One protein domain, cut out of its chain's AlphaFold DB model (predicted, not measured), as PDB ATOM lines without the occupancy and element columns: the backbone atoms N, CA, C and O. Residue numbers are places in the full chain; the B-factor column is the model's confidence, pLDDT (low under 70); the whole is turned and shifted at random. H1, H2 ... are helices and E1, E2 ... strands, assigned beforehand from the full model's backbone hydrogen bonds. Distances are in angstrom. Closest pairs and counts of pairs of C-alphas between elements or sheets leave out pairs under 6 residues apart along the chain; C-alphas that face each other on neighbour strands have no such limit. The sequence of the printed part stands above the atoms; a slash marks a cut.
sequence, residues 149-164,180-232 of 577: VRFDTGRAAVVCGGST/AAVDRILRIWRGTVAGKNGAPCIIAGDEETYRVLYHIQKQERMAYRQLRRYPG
ATOM      1  N   VAL A 149     -45.152 -80.908  -6.724       42.56
ATOM      2  CA  VAL A 149     -43.793 -80.383  -6.529       42.56
ATOM      3  C   VAL A 149     -43.697 -79.031  -7.235       42.56
ATOM      4  O   VAL A 149     -43.782 -78.960  -8.461       42.56
ATOM      5  N   ARG A 150     -43.555 -77.949  -6.462       37.19
ATOM      6  CA  ARG A 150     -43.298 -76.611  -7.010       37.19
ATOM      7  C   ARG A 150     -41.842 -76.512  -7.463       37.19
ATOM      8  O   ARG A 150     -40.946 -76.922  -6.732       37.19
ATOM      9  N   PHE A 151     -41.632 -75.922  -8.636       39.94
ATOM     10  CA  PHE A 151     -40.320 -75.569  -9.168       39.94
ATOM     11  C   PHE A 151     -40.324 -74.096  -9.580       39.94
ATOM     12  O   PHE A 151     -41.096 -73.706 -10.457       39.94
ATOM     13  N   ASP A 152     -39.434 -73.297  -8.992       37.84
ATOM     14  CA  ASP A 152     -39.247 -71.886  -9.368       37.84
ATOM     15  C   ASP A 152     -38.387 -71.714 -10.636       37.84
ATOM     16  O   ASP A 152     -38.245 -70.617 -11.161       37.84
ATOM     17  N   THR A 153     -37.866 -72.810 -11.201       42.81
ATOM     18  CA  THR A 153     -37.013 -72.820 -12.407       42.81
ATOM     19  C   THR A 153     -37.765 -72.603 -13.727       42.81
ATOM     20  O   THR A 153     -37.160 -72.686 -14.796       42.81
ATOM     21  N   GLY A 154     -39.083 -72.371 -13.688       46.12
ATOM     22  CA  GLY A 154     -39.907 -72.092 -14.871       46.12
ATOM     23  C   GLY A 154     -40.130 -73.274 -15.830       46.12
ATOM     24  O   GLY A 154     -40.706 -73.069 -16.897       46.12
ATOM     25  N   ARG A 155     -39.713 -74.498 -15.468       53.12
ATOM     26  CA  ARG A 155     -39.824 -75.717 -16.301       53.12
ATOM     27  C   ARG A 155     -40.923 -76.672 -15.815       53.12
ATOM     28  O   ARG A 155     -41.496 -76.482 -14.745       53.12
ATOM     29  N   ALA A 156     -41.249 -77.665 -16.645       48.34
ATOM     30  CA  ALA A 156     -42.395 -78.567 -16.474       48.34
ATOM     31  C   ALA A 156     -42.495 -79.189 -15.064       48.34
ATOM     32  O   ALA A 156     -41.507 -79.701 -14.538       48.34
ATOM     33  N   ALA A 157     -43.700 -79.201 -14.480       54.19
ATOM     34  CA  ALA A 157     -43.966 -79.884 -13.215       54.19
ATOM     35  C   ALA A 157     -44.815 -81.145 -13.396       54.19
ATOM     36  O   ALA A 157     -45.496 -81.368 -14.404       54.19
ATOM     37  N   VAL A 158     -44.738 -81.973 -12.359       50.31
ATOM     38  CA  VAL A 158     -45.191 -83.357 -12.331       50.31
ATOM     39  C   VAL A 158     -46.280 -83.530 -11.284       50.31
ATOM     40  O   VAL A 158     -46.144 -83.055 -10.153       50.31
ATOM     41  N   VAL A 159     -47.337 -84.257 -11.649       57.91
ATOM     42  CA  VAL A 159     -48.399 -84.675 -10.726       57.91
ATOM     43  C   VAL A 159     -48.644 -86.174 -10.875       57.91
ATOM     44  O   VAL A 159     -48.932 -86.673 -11.961       57.91
ATOM     45  N   CYS A 160     -48.528 -86.913  -9.773       46.00
ATOM     46  CA  CYS A 160     -48.734 -88.361  -9.765       46.00
ATOM     47  C   CYS A 160     -50.213 -88.689  -9.529       46.00
ATOM     48  O   CYS A 160     -50.738 -88.475  -8.437       46.00
ATOM     49  N   GLY A 161     -50.880 -89.230 -10.548       45.44
ATOM     50  CA  GLY A 161     -52.253 -89.713 -10.473       45.44
ATOM     51  C   GLY A 161     -52.349 -91.030  -9.704       45.44
ATOM     52  O   GLY A 161     -51.694 -92.017 -10.039       45.44
ATOM     53  N   GLY A 162     -53.189 -91.054  -8.667       43.12
ATOM     54  CA  GLY A 162     -53.538 -92.266  -7.931       43.12
ATOM     55  C   GLY A 162     -54.922 -92.781  -8.320       43.12
ATOM     56  O   GLY A 162     -55.891 -92.025  -8.317       43.12
ATOM     57  N   SER A 163     -55.037 -94.086  -8.578       41.25
ATOM     58  CA  SER A 163     -56.325 -94.781  -8.687       41.25
ATOM     59  C   SER A 163     -57.156 -94.565  -7.409       41.25
ATOM     60  O   SER A 163     -56.725 -95.000  -6.334       41.25
ATOM     61  N   THR A 164     -58.332 -93.938  -7.497       40.66
ATOM     62  CA  THR A 164     -59.228 -93.736  -6.340       40.66
ATOM     63  C   THR A 164     -59.641 -95.078  -5.708       40.66
ATOM     64  O   THR A 164     -59.873 -96.028  -6.458       40.66
ATOM     65  N   ALA A 180     -63.386 -82.544 -13.287       79.94
ATOM     66  CA  ALA A 180     -63.209 -81.620 -12.160       79.94
ATOM     67  C   ALA A 180     -61.975 -81.898 -11.267       79.94
ATOM     68  O   ALA A 180     -61.519 -81.009 -10.546       79.94
ATOM     69  N   ALA A 181     -61.421 -83.117 -11.282       80.19
ATOM     70  CA  ALA A 181     -60.147 -83.420 -10.626       80.19
ATOM     71  C   ALA A 181     -58.942 -82.977 -11.476       80.19
ATOM     72  O   ALA A 181     -58.008 -82.376 -10.945       80.19
ATOM     73  N   VAL A 182     -58.984 -83.209 -12.792       81.06
ATOM     74  CA  VAL A 182     -57.957 -82.745 -13.740       81.06
ATOM     75  C   VAL A 182     -57.986 -81.218 -13.875       81.06
ATOM     76  O   VAL A 182     -56.926 -80.605 -13.942       81.06
ATOM     77  N   ASP A 183     -59.158 -80.585 -13.799       82.62
ATOM     78  CA  ASP A 183     -59.319 -79.127 -13.747       82.62
ATOM     79  C   ASP A 183     -58.654 -78.504 -12.521       82.62
ATOM     80  O   ASP A 183     -58.005 -77.466 -12.638       82.62
ATOM     81  N   ARG A 184     -58.779 -79.124 -11.337       84.94
ATOM     82  CA  ARG A 184     -58.061 -78.664 -10.135       84.94
ATOM     83  C   ARG A 184     -56.551 -78.763 -10.335       84.94
ATOM     84  O   ARG A 184     -55.854 -77.778 -10.102       84.94
ATOM     85  N   ILE A 185     -56.066 -79.890 -10.859       82.06
ATOM     86  CA  ILE A 185     -54.646 -80.091 -11.182       82.06
ATOM     87  C   ILE A 185     -54.150 -79.041 -12.192       82.06
ATOM     88  O   ILE A 185     -53.133 -78.394 -11.948       82.06
ATOM     89  N   LEU A 186     -54.879 -78.802 -13.288       82.75
ATOM     90  CA  LEU A 186     -54.509 -77.801 -14.293       82.75
ATOM     91  C   LEU A 186     -54.629 -76.360 -13.783       82.75
ATOM     92  O   LEU A 186     -53.827 -75.519 -14.179       82.75
ATOM     93  N   ARG A 187     -55.578 -76.055 -12.893       86.50
ATOM     94  CA  ARG A 187     -55.702 -74.732 -12.261       86.50
ATOM     95  C   ARG A 187     -54.521 -74.448 -11.336       86.50
ATOM     96  O   ARG A 187     -53.951 -73.362 -11.407       86.50
ATOM     97  N   ILE A 188     -54.114 -75.431 -10.530       81.44
ATOM     98  CA  ILE A 188     -52.902 -75.347  -9.704       81.44
ATOM     99  C   ILE A 188     -51.667 -75.200 -10.605       81.44
ATOM    100  O   ILE A 188     -50.844 -74.318 -10.367       81.44
ATOM    101  N   TRP A 189     -51.568 -75.994 -11.680       81.94
ATOM    102  CA  TRP A 189     -50.462 -75.923 -12.638       81.94
ATOM    103  C   TRP A 189     -50.328 -74.546 -13.296       81.94
ATOM    104  O   TRP A 189     -49.268 -73.930 -13.200       81.94
ATOM    105  N   ARG A 190     -51.405 -74.031 -13.902       85.81
ATOM    106  CA  ARG A 190     -51.454 -72.704 -14.548       85.81
ATOM    107  C   ARG A 190     -51.206 -71.547 -13.569       85.81
ATOM    108  O   ARG A 190     -50.878 -70.453 -14.007       85.81
ATOM    109  N   GLY A 191     -51.333 -71.774 -12.259       84.88
ATOM    110  CA  GLY A 191     -50.928 -70.813 -11.230       84.88
ATOM    111  C   GLY A 191     -49.408 -70.693 -11.041       84.88
ATOM    112  O   GLY A 191     -48.935 -69.644 -10.599       84.88
ATOM    113  N   THR A 192     -48.636 -71.731 -11.385       80.19
ATOM    114  CA  THR A 192     -47.164 -71.743 -11.276       80.19
ATOM    115  C   THR A 192     -46.491 -70.911 -12.371       80.19
ATOM    116  O   THR A 192     -47.063 -70.708 -13.441       80.19
ATOM    117  N   VAL A 193     -45.245 -70.479 -12.140       78.38
ATOM    118  CA  VAL A 193     -44.428 -69.758 -13.141       78.38
ATOM    119  C   VAL A 193     -44.326 -70.552 -14.447       78.38
ATOM    120  O   VAL A 193     -44.591 -70.026 -15.521       78.38
ATOM    121  N   ALA A 194     -44.027 -71.847 -14.358       75.81
ATOM    122  CA  ALA A 194     -43.891 -72.709 -15.525       75.81
ATOM    123  C   ALA A 194     -45.216 -72.895 -16.294       75.81
ATOM    124  O   ALA A 194     -45.238 -72.809 -17.521       75.81
ATOM    125  N   GLY A 195     -46.337 -73.080 -15.587       82.12
ATOM    126  CA  GLY A 195     -47.662 -73.176 -16.210       82.12
ATOM    127  C   GLY A 195     -48.122 -71.873 -16.877       82.12
ATOM    128  O   GLY A 195     -48.755 -71.934 -17.934       82.12
ATOM    129  N   LYS A 196     -47.759 -70.710 -16.312       86.62
ATOM    130  CA  LYS A 196     -47.940 -69.384 -16.939       86.62
ATOM    131  C   LYS A 196     -47.094 -69.237 -18.204       86.62
ATOM    132  O   LYS A 196     -47.607 -68.791 -19.222       86.62
ATOM    133  N   ASN A 197     -45.852 -69.720 -18.173       85.19
ATOM    134  CA  ASN A 197     -44.934 -69.749 -19.319       85.19
ATOM    135  C   ASN A 197     -45.303 -70.815 -20.378       85.19
ATOM    136  O   ASN A 197     -44.514 -71.102 -21.276       85.19
ATOM    137  N   GLY A 198     -46.484 -71.435 -20.286       84.19
ATOM    138  CA  GLY A 198     -46.991 -72.373 -21.287       84.19
ATOM    139  C   GLY A 198     -46.437 -73.800 -21.203       84.19
ATOM    140  O   GLY A 198     -46.805 -74.623 -22.044       84.19
ATOM    141  N   ALA A 199     -45.603 -74.119 -20.208       83.69
ATOM    142  CA  ALA A 199     -44.944 -75.420 -20.090       83.69
ATOM    143  C   ALA A 199     -45.950 -76.593 -19.960       83.69
ATOM    144  O   ALA A 199     -47.083 -76.415 -19.482       83.69
ATOM    145  N   PRO A 200     -45.563 -77.820 -20.361       86.06
ATOM    146  CA  PRO A 200     -46.443 -78.980 -20.291       86.06
ATOM    147  C   PRO A 200     -46.708 -79.418 -18.843       86.06
ATOM    148  O   PRO A 200     -45.791 -79.513 -18.030       86.06
ATOM    149  N   CYS A 201     -47.965 -79.747 -18.542       87.25
ATOM    150  CA  CYS A 201     -48.355 -80.419 -17.304       87.25
ATOM    151  C   CYS A 201     -48.180 -81.924 -17.494       87.25
ATOM    152  O   CYS A 201     -48.841 -82.495 -18.364       87.25
ATOM    153  N   ILE A 202     -47.319 -82.575 -16.715       86.56
ATOM    154  CA  ILE A 202     -47.014 -83.994 -16.923       86.56
ATOM    155  C   ILE A 202     -47.674 -84.822 -15.820       86.56
ATOM    156  O   ILE A 202     -47.276 -84.757 -14.656       86.56
ATOM    157  N   ILE A 203     -48.686 -85.612 -16.193       86.19
ATOM    158  CA  ILE A 203     -49.379 -86.520 -15.273       86.19
ATOM    159  C   ILE A 203     -48.953 -87.959 -15.549       86.19
ATOM    160  O   ILE A 203     -49.100 -88.458 -16.670       86.19
ATOM    161  N   ALA A 204     -48.467 -88.630 -14.504       84.06
ATOM    162  CA  ALA A 204     -48.138 -90.052 -14.532       84.06
ATOM    163  C   ALA A 204     -49.155 -90.898 -13.761       84.06
ATOM    164  O   ALA A 204     -49.717 -90.440 -12.769       84.06
ATOM    165  N   GLY A 205     -49.374 -92.138 -14.201       83.00
ATOM    166  CA  GLY A 205     -50.321 -93.064 -13.570       83.00
ATOM    167  C   GLY A 205     -50.406 -94.443 -14.234       83.00
ATOM    168  O   GLY A 205     -49.460 -94.926 -14.856       83.00
ATOM    169  N   ASP A 206     -51.551 -95.099 -14.098       82.12
ATOM    170  CA  ASP A 206     -51.864 -96.421 -14.659       82.12
ATOM    171  C   ASP A 206     -52.757 -96.342 -15.918       82.12
ATOM    172  O   ASP A 206     -53.122 -95.259 -16.375       82.12
ATOM    173  N   GLU A 207     -53.133 -97.492 -16.496       79.38
ATOM    174  CA  GLU A 207     -54.064 -97.567 -17.641       79.38
ATOM    175  C   GLU A 207     -55.359 -96.770 -17.422       79.38
ATOM    176  O   GLU A 207     -55.859 -96.132 -18.350       79.38
ATOM    177  N   GLU A 208     -55.901 -96.792 -16.201       81.94
ATOM    178  CA  GLU A 208     -57.132 -96.079 -15.865       81.94
ATOM    179  C   GLU A 208     -56.916 -94.566 -15.896       81.94
ATOM    180  O   GLU A 208     -57.747 -93.829 -16.430       81.94
ATOM    181  N   THR A 209     -55.755 -94.114 -15.421       82.88
ATOM    182  CA  THR A 209     -55.308 -92.728 -15.568       82.88
ATOM    183  C   THR A 209     -55.238 -92.342 -17.051       82.88
ATOM    184  O   THR A 209     -55.857 -91.355 -17.448       82.88
ATOM    185  N   TYR A 210     -54.598 -93.144 -17.916       81.94
ATOM    186  CA  TYR A 210     -54.537 -92.835 -19.357       81.94
ATOM    187  C   TYR A 210     -55.897 -92.854 -20.041       81.94
ATOM    188  O   TYR A 210     -56.145 -91.999 -20.891       81.94
ATOM    189  N   ARG A 211     -56.792 -93.771 -19.655       83.44
ATOM    190  CA  ARG A 211     -58.174 -93.809 -20.145       83.44
ATOM    191  C   ARG A 211     -58.886 -92.491 -19.845       83.44
ATOM    192  O   ARG A 211     -59.461 -91.894 -20.751       83.44
ATOM    193  N   VAL A 212     -58.806 -92.009 -18.604       85.81
ATOM    194  CA  VAL A 212     -59.424 -90.742 -18.183       85.81
ATOM    195  C   VAL A 212     -58.836 -89.550 -18.933       85.81
ATOM    196  O   VAL A 212     -59.590 -88.795 -19.549       85.81
ATOM    197  N   LEU A 213     -57.509 -89.404 -18.943       85.94
ATOM    198  CA  LEU A 213     -56.857 -88.264 -19.592       85.94
ATOM    199  C   LEU A 213     -57.085 -88.260 -21.113       85.94
ATOM    200  O   LEU A 213     -57.315 -87.199 -21.684       85.94
ATOM    201  N   TYR A 214     -57.115 -89.431 -21.761       86.81
ATOM    202  CA  TYR A 214     -57.432 -89.548 -23.187       86.81
ATOM    203  C   TYR A 214     -58.863 -89.116 -23.518       86.81
ATOM    204  O   TYR A 214     -59.066 -88.386 -24.486       86.81
ATOM    205  N   HIS A 215     -59.861 -89.539 -22.732       86.94
ATOM    206  CA  HIS A 215     -61.248 -89.124 -22.962       86.94
ATOM    207  C   HIS A 215     -61.410 -87.607 -22.811       86.94
ATOM    208  O   HIS A 215     -61.982 -86.973 -23.695       86.94
ATOM    209  N   ILE A 216     -60.807 -87.025 -21.773       86.94
ATOM    210  CA  ILE A 216     -60.809 -85.578 -21.523       86.94
ATOM    211  C   ILE A 216     -60.113 -84.814 -22.667       86.94
ATOM    212  O   ILE A 216     -60.695 -83.900 -23.247       86.94
ATOM    213  N   GLN A 217     -58.913 -85.235 -23.084       88.31
ATOM    214  CA  GLN A 217     -58.196 -84.630 -24.218       88.31
ATOM    215  C   GLN A 217     -58.904 -84.821 -25.568       88.31
ATOM    216  O   GLN A 217     -58.692 -84.024 -26.481       88.31
ATOM    217  N   LYS A 218     -59.741 -85.855 -25.716       88.75
ATOM    218  CA  LYS A 218     -60.581 -86.056 -26.904       88.75
ATOM    219  C   LYS A 218     -61.807 -85.135 -26.910       88.75
ATOM    220  O   LYS A 218     -62.216 -84.714 -27.987       88.75
ATOM    221  N   GLN A 219     -62.386 -84.841 -25.747       90.69
ATOM    222  CA  GLN A 219     -63.536 -83.940 -25.614       90.69
ATOM    223  C   GLN A 219     -63.117 -82.469 -25.759       90.69
ATOM    224  O   GLN A 219     -63.719 -81.736 -26.535       90.69
ATOM    225  N   GLU A 220     -62.044 -82.053 -25.082       90.94
ATOM    226  CA  GLU A 220     -61.653 -80.641 -24.957       90.94
ATOM    227  C   GLU A 220     -60.173 -80.417 -25.325       90.94
ATOM    228  O   GLU A 220     -59.378 -79.856 -24.566       90.94
ATOM    229  N   ARG A 221     -59.776 -80.863 -26.526       89.12
ATOM    230  CA  ARG A 221     -58.368 -80.895 -26.980       89.12
ATOM    231  C   ARG A 221     -57.593 -79.588 -26.770       89.12
ATOM    232  O   ARG A 221     -56.394 -79.640 -26.504       89.12
ATOM    233  N   MET A 222     -58.253 -78.434 -26.883       89.69
ATOM    234  CA  MET A 222     -57.624 -77.120 -26.700       89.69
ATOM    235  C   MET A 222     -57.380 -76.789 -25.220       89.69
ATOM    236  O   MET A 222     -56.259 -76.424 -24.866       89.69
ATOM    237  N   ALA A 223     -58.367 -76.993 -24.338       86.81
ATOM    238  CA  ALA A 223     -58.221 -76.737 -22.902       86.81
ATOM    239  C   ALA A 223     -57.133 -77.626 -22.270       86.81
ATOM    240  O   ALA A 223     -56.322 -77.156 -21.468       86.81
ATOM    241  N   TYR A 224     -57.050 -78.887 -22.698       87.81
ATOM    242  CA  TYR A 224     -56.083 -79.863 -22.192       87.81
ATOM    243  C   TYR A 224     -54.840 -80.014 -23.098       87.81
ATOM    244  O   TYR A 224     -54.091 -80.983 -22.961       87.81
ATOM    245  N   ARG A 225     -54.553 -79.050 -23.995       87.06
ATOM    246  CA  ARG A 225     -53.386 -79.096 -24.911       87.06
ATOM    247  C   ARG A 225     -52.034 -79.091 -24.183       87.06
ATOM    248  O   ARG A 225     -51.067 -79.657 -24.693       87.06
ATOM    249  N   GLN A 226     -51.960 -78.478 -22.999       85.62
ATOM    250  CA  GLN A 226     -50.762 -78.481 -22.144       85.62
ATOM    251  C   GLN A 226     -50.516 -79.835 -21.457       85.62
ATOM    252  O   GLN A 226     -49.406 -80.090 -21.001       85.62
ATOM    253  N   LEU A 227     -51.524 -80.704 -21.357       88.31
ATOM    254  CA  LEU A 227     -51.410 -81.969 -20.639       88.31
ATOM    255  C   LEU A 227     -50.574 -82.987 -21.433       88.31
ATOM    256  O   LEU A 227     -50.763 -83.169 -22.638       88.31
ATOM    257  N   ARG A 228     -49.664 -83.681 -20.752       87.12
ATOM    258  CA  ARG A 228     -48.904 -84.826 -21.263       87.12
ATOM    259  C   ARG A 228     -49.058 -86.017 -20.328       87.12
ATOM    260  O   ARG A 228     -49.146 -85.865 -19.110       87.12
ATOM    261  N   ARG A 229     -49.121 -87.200 -20.932       88.00
ATOM    262  CA  ARG A 229     -49.382 -88.482 -20.277       88.00
ATOM    263  C   ARG A 229     -48.060 -89.233 -20.165       88.00
ATOM    264  O   ARG A 229     -47.453 -89.527 -21.188       88.00
ATOM    265  N   TYR A 230     -47.605 -89.526 -18.948       84.62
ATOM    266  CA  TYR A 230     -46.310 -90.175 -18.730       84.62
ATOM    267  C   TYR A 230     -46.462 -91.566 -18.103       84.62
ATOM    268  O   TYR A 230     -46.912 -91.640 -16.963       84.62
ATOM    269  N   PRO A 231     -46.068 -92.659 -18.781       79.19
ATOM    270  CA  PRO A 231     -46.274 -94.022 -18.301       79.19
ATOM    271  C   PRO A 231     -45.844 -94.291 -16.852       79.19
ATOM    272  O   PRO A 231     -44.747 -93.926 -16.436       79.19
ATOM    273  N   GLY A 232     -46.685 -95.014 -16.108       80.12
ATOM    274  CA  GLY A 232     -46.363 -95.532 -14.782       80.12
ATOM    275  C   GLY A 232     -45.550 -96.813 -14.902       80.12
ATOM    276  O   GLY A 232     -46.088 -97.886 -15.177       80.12
TER     277      GLY A 232
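This is residues 149 to 164 and 180 to 232 of the 577 residues of an uncharacterized protein of Ectocarpus sp. CCAP 1310/34 (UniProt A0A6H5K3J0). A small parallel sheet of three short strands has two helices, H1 and H3, over one face and no named helix over the other, in two layers. The short H2 sits beyond the sheet near the last residues of H1. The 69 printed residues hold named elements in the order E1, H1, H2, E2, H3, E3, with the sheet ordered E1, E2, E3; the class is mixed, helices and strands. The whole is compact, radius of gyration of the C-alphas 11.5 A, spanning 31 by 24 by 18 A.

Inner strand E2, residues 201 to 205, is parallel to edge strand E1, residues 158 to 160, at 25 degrees, with N 159 and O 202 3.0 A apart. E2 is parallel to edge strand E3, residues 227 to 231, at 32 degrees, with N 228 and O 201 2.8 A apart. H3, residues 207 to 219, is on the sheet at a height of 9.9 A, along the strands at 22 degrees to E3 on the local plane; its closest C-alphas to E3 are Tyr 210 and Arg 229, 6.8 A. E2, H3 and E3 form a strand-helix-strand unit, two parallel neighbours joined through a helix, with a right-handed crossover. H1, residues 180 to 191, is on the same face, over E2 and only just slantwise at 32 degrees on the local plane; the C-alphas of Trp 189 and Cys 201 are closest, 6.8 A. H1 and H3 are only just apart, closest 8.1 A. H2, residues 193 to 196, is not on the sheet; it is close to H1 but not clearly touching, C-alphas of Trp 189 and Gly 195 5.3 A apart. In H1 and H3 every O i to N i+4 pair is within hydrogen-bond range; H2 is too short for one.

E1 starts at C-alpha 158 (-45.191, -83.357, -12.331) and E3 ends at C-alpha 231 (-46.274, -94.022, -18.301). H3 is 18.4 A long, H1 16.4 A, E2 and E3 13.3 A each.

Residues 165 to 179 are not printed; C-alphas 164 and 180 are 14.0 A apart across the cut. No link printed whole is long. Residues 149 to 164 have pLDDT under 70.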